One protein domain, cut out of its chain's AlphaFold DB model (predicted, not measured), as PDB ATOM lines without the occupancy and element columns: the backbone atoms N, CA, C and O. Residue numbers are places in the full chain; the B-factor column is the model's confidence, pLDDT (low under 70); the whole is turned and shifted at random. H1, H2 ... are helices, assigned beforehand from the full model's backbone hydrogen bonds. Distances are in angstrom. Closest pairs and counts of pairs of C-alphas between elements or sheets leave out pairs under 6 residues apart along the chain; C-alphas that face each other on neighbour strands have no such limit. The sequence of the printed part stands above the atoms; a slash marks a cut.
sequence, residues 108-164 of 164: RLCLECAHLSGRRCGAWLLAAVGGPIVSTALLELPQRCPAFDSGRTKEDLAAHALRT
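Overview. This is residues 108 to 164 of the 164 residues of an uncharacterized protein of Variovorax sp. Root318D1 (UniProt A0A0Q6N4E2). Little regular structure is present: a loop-rich body with three short helices, H1, H2 and H3, has H4 at one end of its long axis and H2 toward the other. The printed part has 57 residues, with helices in the order H1, H2, H3, H4 and no named strand; it is all helix by class, with only 21 residues in named elements. It is compact, with a radius of gyration of the C-alphas of 10.6 A, yet elongated, spanning 31 by 19 by 18 A.

Along the chain. H4, residues 154 to 161, is 10.8 A long, from (-5.563, 30.980, -20.829) to (-14.143, 28.250, -14.888). H3 is residues 146 to 149, 6.3 A; H2 136 to 140, 6.8 A; H1 124 to 127, 4.8 A.

Arrangement. H4 touches no helix, nor does H2. H1 and H3 touch, with closest C-alphas, Ala 127 and Ala 147, 5.3 A apart. Residues 116 to 117 pair antiparallel with 120 to 121. Every O i to N i+4 pair is within hydrogen-bond range in H4; H2 has 0 of 1, and 1 of 2 O i to N i+3 pairs; H1 and H3 are too short.

Size, cuts and confidence. The farthest C-alphas, Glu 140 and Arg 163, are 31.6 A apart. The printed part has no cut and no long link. Residues 151 to 164 are under pLDDT 70.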
ATOM      1  N   ARG A 108      -1.062  49.423 -17.120       95.56
ATOM      2  CA  ARG A 108      -1.095  48.724 -18.416       95.56
ATOM      3  C   ARG A 108      -2.452  48.824 -19.089       95.56
ATOM      4  O   ARG A 108      -3.476  49.023 -18.438       95.56
ATOM      5  N   LEU A 109      -2.454  48.650 -20.404       96.12
ATOM      6  CA  LEU A 109      -3.654  48.541 -21.222       96.12
ATOM      7  C   LEU A 109      -4.188  47.111 -21.213       96.12
ATOM      8  O   LEU A 109      -3.421  46.148 -21.172       96.12
ATOM      9  N   CYS A 110      -5.501  46.934 -21.365       95.44
ATOM     10  CA  CYS A 110      -6.066  45.595 -21.577       95.44
ATOM     11  C   CYS A 110      -5.466  44.907 -22.817       95.44
ATOM     12  O   CYS A 110      -5.307  43.687 -22.818       95.44
ATOM     13  N   LEU A 111      -5.081  45.680 -23.835       95.62
ATOM     14  CA  LEU A 111      -4.404  45.200 -25.044       95.62
ATOM     15  C   LEU A 111      -3.021  44.586 -24.780       95.62
ATOM     16  O   LEU A 111      -2.588  43.717 -25.534       95.62
ATOM     17  N   GLU A 112      -2.354  44.965 -23.688       95.12
ATOM     18  CA  GLU A 112      -1.093  44.352 -23.255       95.12
ATOM     19  C   GLU A 112      -1.333  42.999 -22.549       95.12
ATOM     20  O   GLU A 112      -0.443  42.149 -22.519       95.12
ATOM     21  N   CYS A 113      -2.555  42.735 -22.063       93.69
ATOM     22  CA  CYS A 113      -2.892  41.546 -21.279       93.69
ATOM     23  C   CYS A 113      -2.835  40.242 -22.088       93.69
ATOM     24  O   CYS A 113      -3.438  40.120 -23.161       93.69
ATOM     25  N   ALA A 114      -2.204  39.212 -21.515       91.62
ATOM     26  CA  ALA A 114      -2.211  37.852 -22.060       91.62
ATOM     27  C   ALA A 114      -3.620  37.223 -22.073       91.62
ATOM     28  O   ALA A 114      -3.941  36.427 -22.953       91.62
ATOM     29  N   HIS A 115      -4.487  37.634 -21.145       90.44
ATOM     30  CA  HIS A 115      -5.845  37.097 -20.987       90.44
ATOM     31  C   HIS A 115      -6.869  37.661 -21.968       90.44
ATOM     32  O   HIS A 115      -8.022  37.225 -21.968       90.44
ATOM     33  N   LEU A 116      -6.487  38.650 -22.778       92.50
ATOM     34  CA  LEU A 116      -7.384  39.282 -23.735       92.50
ATOM     35  C   LEU A 116      -7.349  38.544 -25.083       92.50
ATOM     36  O   LEU A 116      -6.322  38.523 -25.763       92.50
ATOM     37  N   SER A 117      -8.493  38.005 -25.504       90.31
ATOM     38  CA  SER A 117      -8.698  37.348 -26.802       90.31
ATOM     39  C   SER A 117      -9.767  38.103 -27.594       90.31
ATOM     40  O   SER A 117     -10.961  37.996 -27.298       90.31
ATOM     41  N   GLY A 118      -9.358  38.883 -28.597       88.62
ATOM     42  CA  GLY A 118     -10.236  39.881 -29.218       88.62
ATOM     43  C   GLY A 118     -10.709  40.884 -28.161       88.62
ATOM     44  O   GLY A 118      -9.893  41.508 -27.495       88.62
ATOM     45  N   ARG A 119     -12.025  40.978 -27.938       90.50
ATOM     46  CA  ARG A 119     -12.623  41.804 -26.868       90.50
ATOM     47  C   ARG A 119     -12.953  41.029 -25.588       90.50
ATOM     48  O   ARG A 119     -13.571  41.584 -24.687       90.50
ATOM     49  N   ARG A 120     -12.605  39.739 -25.512       92.56
ATOM     50  CA  ARG A 120     -12.944  38.883 -24.369       92.56
ATOM     51  C   ARG A 120     -11.806  38.797 -23.357       92.56
ATOM     52  O   ARG A 120     -10.717  38.360 -23.715       92.56
ATOM     53  N   CYS A 121     -12.074  39.154 -22.104       93.56
ATOM     54  CA  CYS A 121     -11.166  38.962 -20.978       93.56
ATOM     55  C   CYS A 121     -11.395  37.583 -20.348       93.56
ATOM     56  O   CYS A 121     -12.441  37.329 -19.755       93.56
ATOM     57  N   GLY A 122     -10.403  36.695 -20.443       91.06
ATOM     58  CA  GLY A 122     -10.434  35.378 -19.794       91.06
ATOM     59  C   GLY A 122     -10.337  35.439 -18.266       91.06
ATOM     60  O   GLY A 122     -10.721  34.498 -17.586       91.06
ATOM     61  N   ALA A 123      -9.876  36.567 -17.721       91.00
ATOM     62  CA  ALA A 123      -9.665  36.784 -16.294       91.00
ATOM     63  C   ALA A 123     -10.664  37.782 -15.689       91.00
ATOM     64  O   ALA A 123     -10.354  38.420 -14.686       91.00
ATOM     65  N   TRP A 124     -11.835  37.967 -16.307       90.75
ATOM     66  CA  TRP A 124     -12.751  39.066 -15.982       90.75
ATOM     67  C   TRP A 124     -13.212  39.091 -14.518       90.75
ATOM     68  O   TRP A 124     -13.351  40.174 -13.955       90.75
ATOM     69  N   LEU A 125     -13.372  37.914 -13.898       87.25
ATOM     70  CA  LEU A 125     -13.685  37.768 -12.473       87.25
ATOM     71  C   LEU A 125     -12.584  38.360 -11.589       87.25
ATOM     72  O   LEU A 125     -12.871  39.163 -10.709       87.25
ATOM     73  N   LEU A 126     -11.319  38.012 -11.856       87.88
ATOM     74  CA  LEU A 126     -10.183  38.579 -11.125       87.88
ATOM     75  C   LEU A 126     -10.018  40.069 -11.445       87.88
ATOM     76  O   LEU A 126      -9.722  40.864 -10.565       87.88
ATOM     77  N   ALA A 127     -10.209  40.444 -12.707       87.19
ATOM     78  CA  ALA A 127     -10.020  41.804 -13.191       87.19
ATOM     79  C   ALA A 127     -11.106  42.787 -12.719       87.19
ATOM     80  O   ALA A 127     -10.955  43.982 -12.949       87.19
ATOM     81  N   ALA A 128     -12.193  42.301 -12.109       84.69
ATOM     82  CA  ALA A 128     -13.333  43.104 -11.663       84.69
ATOM     83  C   ALA A 128     -13.915  44.025 -12.760       84.69
ATOM     84  O   ALA A 128     -14.473  45.081 -12.476       84.69
ATOM     85  N   VAL A 129     -13.834  43.611 -14.030       83.88
ATOM     86  CA  VAL A 129     -14.287  44.404 -15.195       83.88
ATOM     87  C   VAL A 129     -15.789  44.247 -15.489       83.88
ATOM     88  O   VAL A 129     -16.252  44.563 -16.581       83.88
ATOM     89  N   GLY A 130     -16.563  43.717 -14.537       83.62
ATOM     90  CA  GLY A 130     -18.017  43.527 -14.624       83.62
ATOM     91  C   GLY A 130     -18.484  42.357 -15.502       83.62
ATOM     92  O   GLY A 130     -19.519  41.762 -15.213       83.62
ATOM     93  N   GLY A 131     -17.728  41.975 -16.534       88.62
ATOM     94  CA  GLY A 131     -18.079  40.853 -17.405       88.62
ATOM     95  C   GLY A 131     -16.976  40.452 -18.388       88.62
ATOM     96  O   GLY A 131     -15.949  41.120 -18.494       88.62
ATOM     97  N   PRO A 132     -17.168  39.359 -19.147       89.81
ATOM     98  CA  PRO A 132     -16.140  38.825 -20.036       89.81
ATOM     99  C   PRO A 132     -15.848  39.715 -21.247       89.81
ATOM    100  O   PRO A 132     -14.829  39.502 -21.891       89.81
ATOM    101  N   ILE A 133     -16.708  40.678 -21.595       93.81
ATOM    102  CA  ILE A 133     -16.504  41.585 -22.732       93.81
ATOM    103  C   ILE A 133     -15.949  42.915 -22.232       93.81
ATOM    104  O   ILE A 133     -16.582  43.600 -21.436       93.81
ATOM    105  N   VAL A 134     -14.782  43.291 -22.746       93.12
ATOM    106  CA  VAL A 134     -14.108  44.552 -22.435       93.12
ATOM    107  C   VAL A 134     -14.605  45.638 -23.389       93.12
ATOM    108  O   VAL A 134     -14.641  45.442 -24.610       93.12
ATOM    109  N   SER A 135     -15.003  46.790 -22.843       90.88
ATOM    110  CA  SER A 135     -15.410  47.953 -23.640       90.88
ATOM    111  C   SER A 135     -14.214  48.556 -24.384       90.88
ATOM    112  O   SER A 135     -13.079  48.431 -23.934       90.88
ATOM    113  N   THR A 136     -14.447  49.246 -25.510       88.94
ATOM    114  CA  THR A 136     -13.353  49.915 -26.250       88.94
ATOM    115  C   THR A 136     -12.599  50.903 -25.362       88.94
ATOM    116  O   THR A 136     -11.377  50.885 -25.336       88.94
ATOM    117  N   ALA A 137     -13.325  51.687 -24.559       89.75
ATOM    118  CA  ALA A 137     -12.720  52.632 -23.626       89.75
ATOM    119  C   ALA A 137     -11.742  51.945 -22.659       89.75
ATOM    120  O   ALA A 137     -10.666  52.466 -22.398       89.75
ATOM    121  N   LEU A 138     -12.082  50.750 -22.169       91.62
ATOM    122  CA  LEU A 138     -11.234  50.012 -21.235       91.62
ATOM    123  C   LEU A 138     -10.060  49.288 -21.920       91.62
ATOM    124  O   LEU A 138      -9.070  48.974 -21.262       91.62
ATOM    125  N   LEU A 139     -10.144  49.023 -23.230       92.69
ATOM    126  CA  LEU A 139      -9.031  48.452 -23.999       92.69
ATOM    127  C   LEU A 139      -7.820  49.386 -24.026       92.69
ATOM    128  O   LEU A 139      -6.691  48.912 -23.890       92.69
ATOM    129  N   GLU A 140      -8.080  50.684 -24.174       92.38
ATOM    130  CA  GLU A 140      -7.081  51.729 -24.415       92.38
ATOM    131  C   GLU A 140      -6.753  52.573 -23.176       92.38
ATOM    132  O   GLU A 140      -5.835  53.391 -23.220       92.38
ATOM    133  N   LEU A 141      -7.470  52.374 -22.066       93.75
ATOM    134  CA  LEU A 141      -7.240  53.085 -20.811       93.75
ATOM    135  C   LEU A 141      -6.114  52.426 -19.989       93.75
ATOM    136  O   LEU A 141      -6.243  51.252 -19.621       93.75
ATOM    137  N   PRO A 142      -5.043  53.163 -19.623       95.12
ATOM    138  CA  PRO A 142      -4.055  52.694 -18.656       95.12
ATOM    139  C   PRO A 142      -4.688  52.470 -17.287       95.12
ATOM    140  O   PRO A 142      -5.254  53.381 -16.680       95.12
ATOM    141  N   GLN A 143      -4.567  51.249 -16.780       94.12
ATOM    142  CA  GLN A 143      -5.180  50.834 -15.526       94.12
ATOM    143  C   GLN A 143      -4.260  49.919 -14.724       94.12
ATOM    144  O   GLN A 143      -3.315  49.323 -15.242       94.12
ATOM    145  N   ARG A 144      -4.563  49.778 -13.435       93.44
ATOM    146  CA  ARG A 144      -4.014  48.713 -12.594       93.44
ATOM    147  C   ARG A 144      -5.058  47.611 -12.541       93.44
ATOM    148  O   ARG A 144      -6.186  47.848 -12.124       93.44
ATOM    149  N   CYS A 145      -4.691  46.420 -12.990       92.94
ATOM    150  CA  CYS A 145      -5.561  45.254 -12.970       92.94
ATOM    151  C   CYS A 145      -4.793  44.088 -12.336       92.94
ATOM    152  O   CYS A 145      -3.632  43.882 -12.676       92.94
ATOM    153  N   PRO A 146      -5.395  43.306 -11.430       89.12
ATOM    154  CA  PRO A 146      -4.714  42.172 -10.799       89.12
ATOM    155  C   PRO A 146      -4.517  40.973 -11.745       89.12
ATOM    156  O   PRO A 146      -3.634  40.148 -11.536       89.12
ATOM    157  N   ALA A 147      -5.308  40.854 -12.820       90.06
ATOM    158  CA  ALA A 147      -5.177  39.754 -13.790       90.06
ATOM    159  C   ALA A 147      -3.869  39.788 -14.593       90.06
ATOM    160  O   ALA A 147      -3.440  38.798 -15.180       90.06
ATOM    161  N   PHE A 148      -3.261  40.950 -14.603       90.69
ATOM    162  CA  PHE A 148      -2.218  41.438 -15.482       90.69
ATOM    163  C   PHE A 148      -0.867  40.782 -15.122       90.69
ATOM    164  O   PHE A 148      -0.124  40.400 -16.020       90.69
ATOM    165  N   ASP A 149      -0.650  40.502 -13.829       84.50
ATOM    166  CA  ASP A 149       0.503  39.760 -13.284       84.50
ATOM    167  C   ASP A 149       0.143  38.357 -12.794       84.50
ATOM    168  O   ASP A 149       0.939  37.689 -12.141       84.50
ATOM    169  N   SER A 150      -1.069  37.881 -13.086       75.56
ATOM    170  CA  SER A 150      -1.548  36.631 -12.491       75.56
ATOM    171  C   SER A 150      -0.780  35.383 -12.937       75.56
ATOM    172  O   SER A 150      -1.037  34.320 -12.379       75.56
ATOM    173  N   GLY A 151       0.108  35.473 -13.939       64.19
ATOM    174  CA  GLY A 151       0.958  34.376 -14.437       64.19
ATOM    175  C   GLY A 151       0.203  33.179 -15.026       64.19
ATOM    176  O   GLY A 151       0.807  32.301 -15.633       64.19
ATOM    177  N   ARG A 152      -1.121  33.149 -14.864       62.91
ATOM    178  CA  ARG A 152      -2.004  32.106 -15.354       62.91
ATOM    179  C   ARG A 152      -2.045  32.171 -16.869       62.91
ATOM    180  O   ARG A 152      -2.138  33.246 -17.459       62.91
ATOM    181  N   THR A 153      -1.980  31.015 -17.492       62.03
ATOM    182  CA  THR A 153      -2.243  30.873 -18.917       62.03
ATOM    183  C   THR A 153      -3.752  30.926 -19.172       62.03
ATOM    184  O   THR A 153      -4.574  30.874 -18.246       62.03
ATOM    185  N   LYS A 154      -4.147  31.050 -20.441       57.50
ATOM    186  CA  LYS A 154      -5.563  30.980 -20.829       57.50
ATOM    187  C   LYS A 154      -6.157  29.618 -20.441       57.50
ATOM    188  O   LYS A 154      -7.324  29.543 -20.059       57.50
ATOM    189  N   GLU A 155      -5.335  28.574 -20.489       62.44
ATOM    190  CA  GLU A 155      -5.637  27.198 -20.112       62.44
ATOM    191  C   GLU A 155      -5.895  27.069 -18.600       62.44
ATOM    192  O   GLU A 155      -6.897  26.473 -18.201       62.44
ATOM    193  N   ASP A 156      -5.071  27.708 -17.761       63.06
ATOM    194  CA  ASP A 156      -5.235  27.693 -16.298       63.06
ATOM    195  C   ASP A 156      -6.549  28.345 -15.851       63.06
ATOM    196  O   ASP A 156      -7.218  27.872 -14.928       63.06
ATOM    197  N   LEU A 157      -6.951  29.430 -16.522       60.59
ATOM    198  CA  LEU A 157      -8.215  30.109 -16.237       60.59
ATOM    199  C   LEU A 157      -9.429  29.346 -16.774       60.59
ATOM    200  O   LEU A 157     -10.445  29.267 -16.082       60.59
ATOM    201  N   ALA A 158      -9.325  28.740 -17.959       60.75
ATOM    202  CA  ALA A 158     -10.379  27.884 -18.505       60.75
ATOM    203  C   ALA A 158     -10.637  26.661 -17.606       60.75
ATOM    204  O   ALA A 158     -11.786  26.295 -17.365       60.75
ATOM    205  N   ALA A 159      -9.581  26.076 -17.034       60.09
ATOM    206  CA  ALA A 159      -9.685  24.957 -16.103       60.09
ATOM    207  C   ALA A 159     -10.286  25.344 -14.737       60.09
ATOM    208  O   ALA A 159     -10.761  24.468 -14.010       60.09
ATOM    209  N   HIS A 160     -10.247  26.622 -14.348       59.12
ATOM    210  CA  HIS A 160     -10.908  27.112 -13.134       59.12
ATOM    211  C   HIS A 160     -12.398  27.384 -13.370       59.12
ATOM    212  O   HIS A 160     -13.218  26.961 -12.563       59.12
ATOM    213  N   ALA A 161     -12.753  27.978 -14.513       55.38
ATOM    214  CA  ALA A 161     -14.143  28.250 -14.888       55.38
ATOM    215  C   ALA A 161     -15.000  26.982 -15.086       55.38
ATOM    216  O   ALA A 161     -16.217  27.055 -15.005       55.38
ATOM    217  N   LEU A 162     -14.383  25.822 -15.337       58.00
ATOM    218  CA  LEU A 162     -15.071  24.523 -15.413       58.00
ATOM    219  C   LEU A 162     -15.305  23.865 -14.039       58.00
ATOM    220  O   LEU A 162     -15.953  22.824 -13.965       58.00
ATOM    221  N   ARG A 163     -14.732  24.422 -12.964       49.72
ATOM    222  CA  ARG A 163     -14.816  23.891 -11.591       49.72
ATOM    223  C   ARG A 163     -15.712  24.716 -10.663       49.72
ATOM    224  O   ARG A 163     -15.908  24.311  -9.520       49.72
ATOM    225  N   THR A 164     -16.227  25.840 -11.144       47.16
ATOM    226  CA  THR A 164     -17.176  26.739 -10.468       47.16
ATOM    227  C   THR A 164     -18.475  26.780 -11.241       47.16
ATOM    228  O   THR A 164     -19.539  26.688 -10.600       47.16
TER     229      THR A 164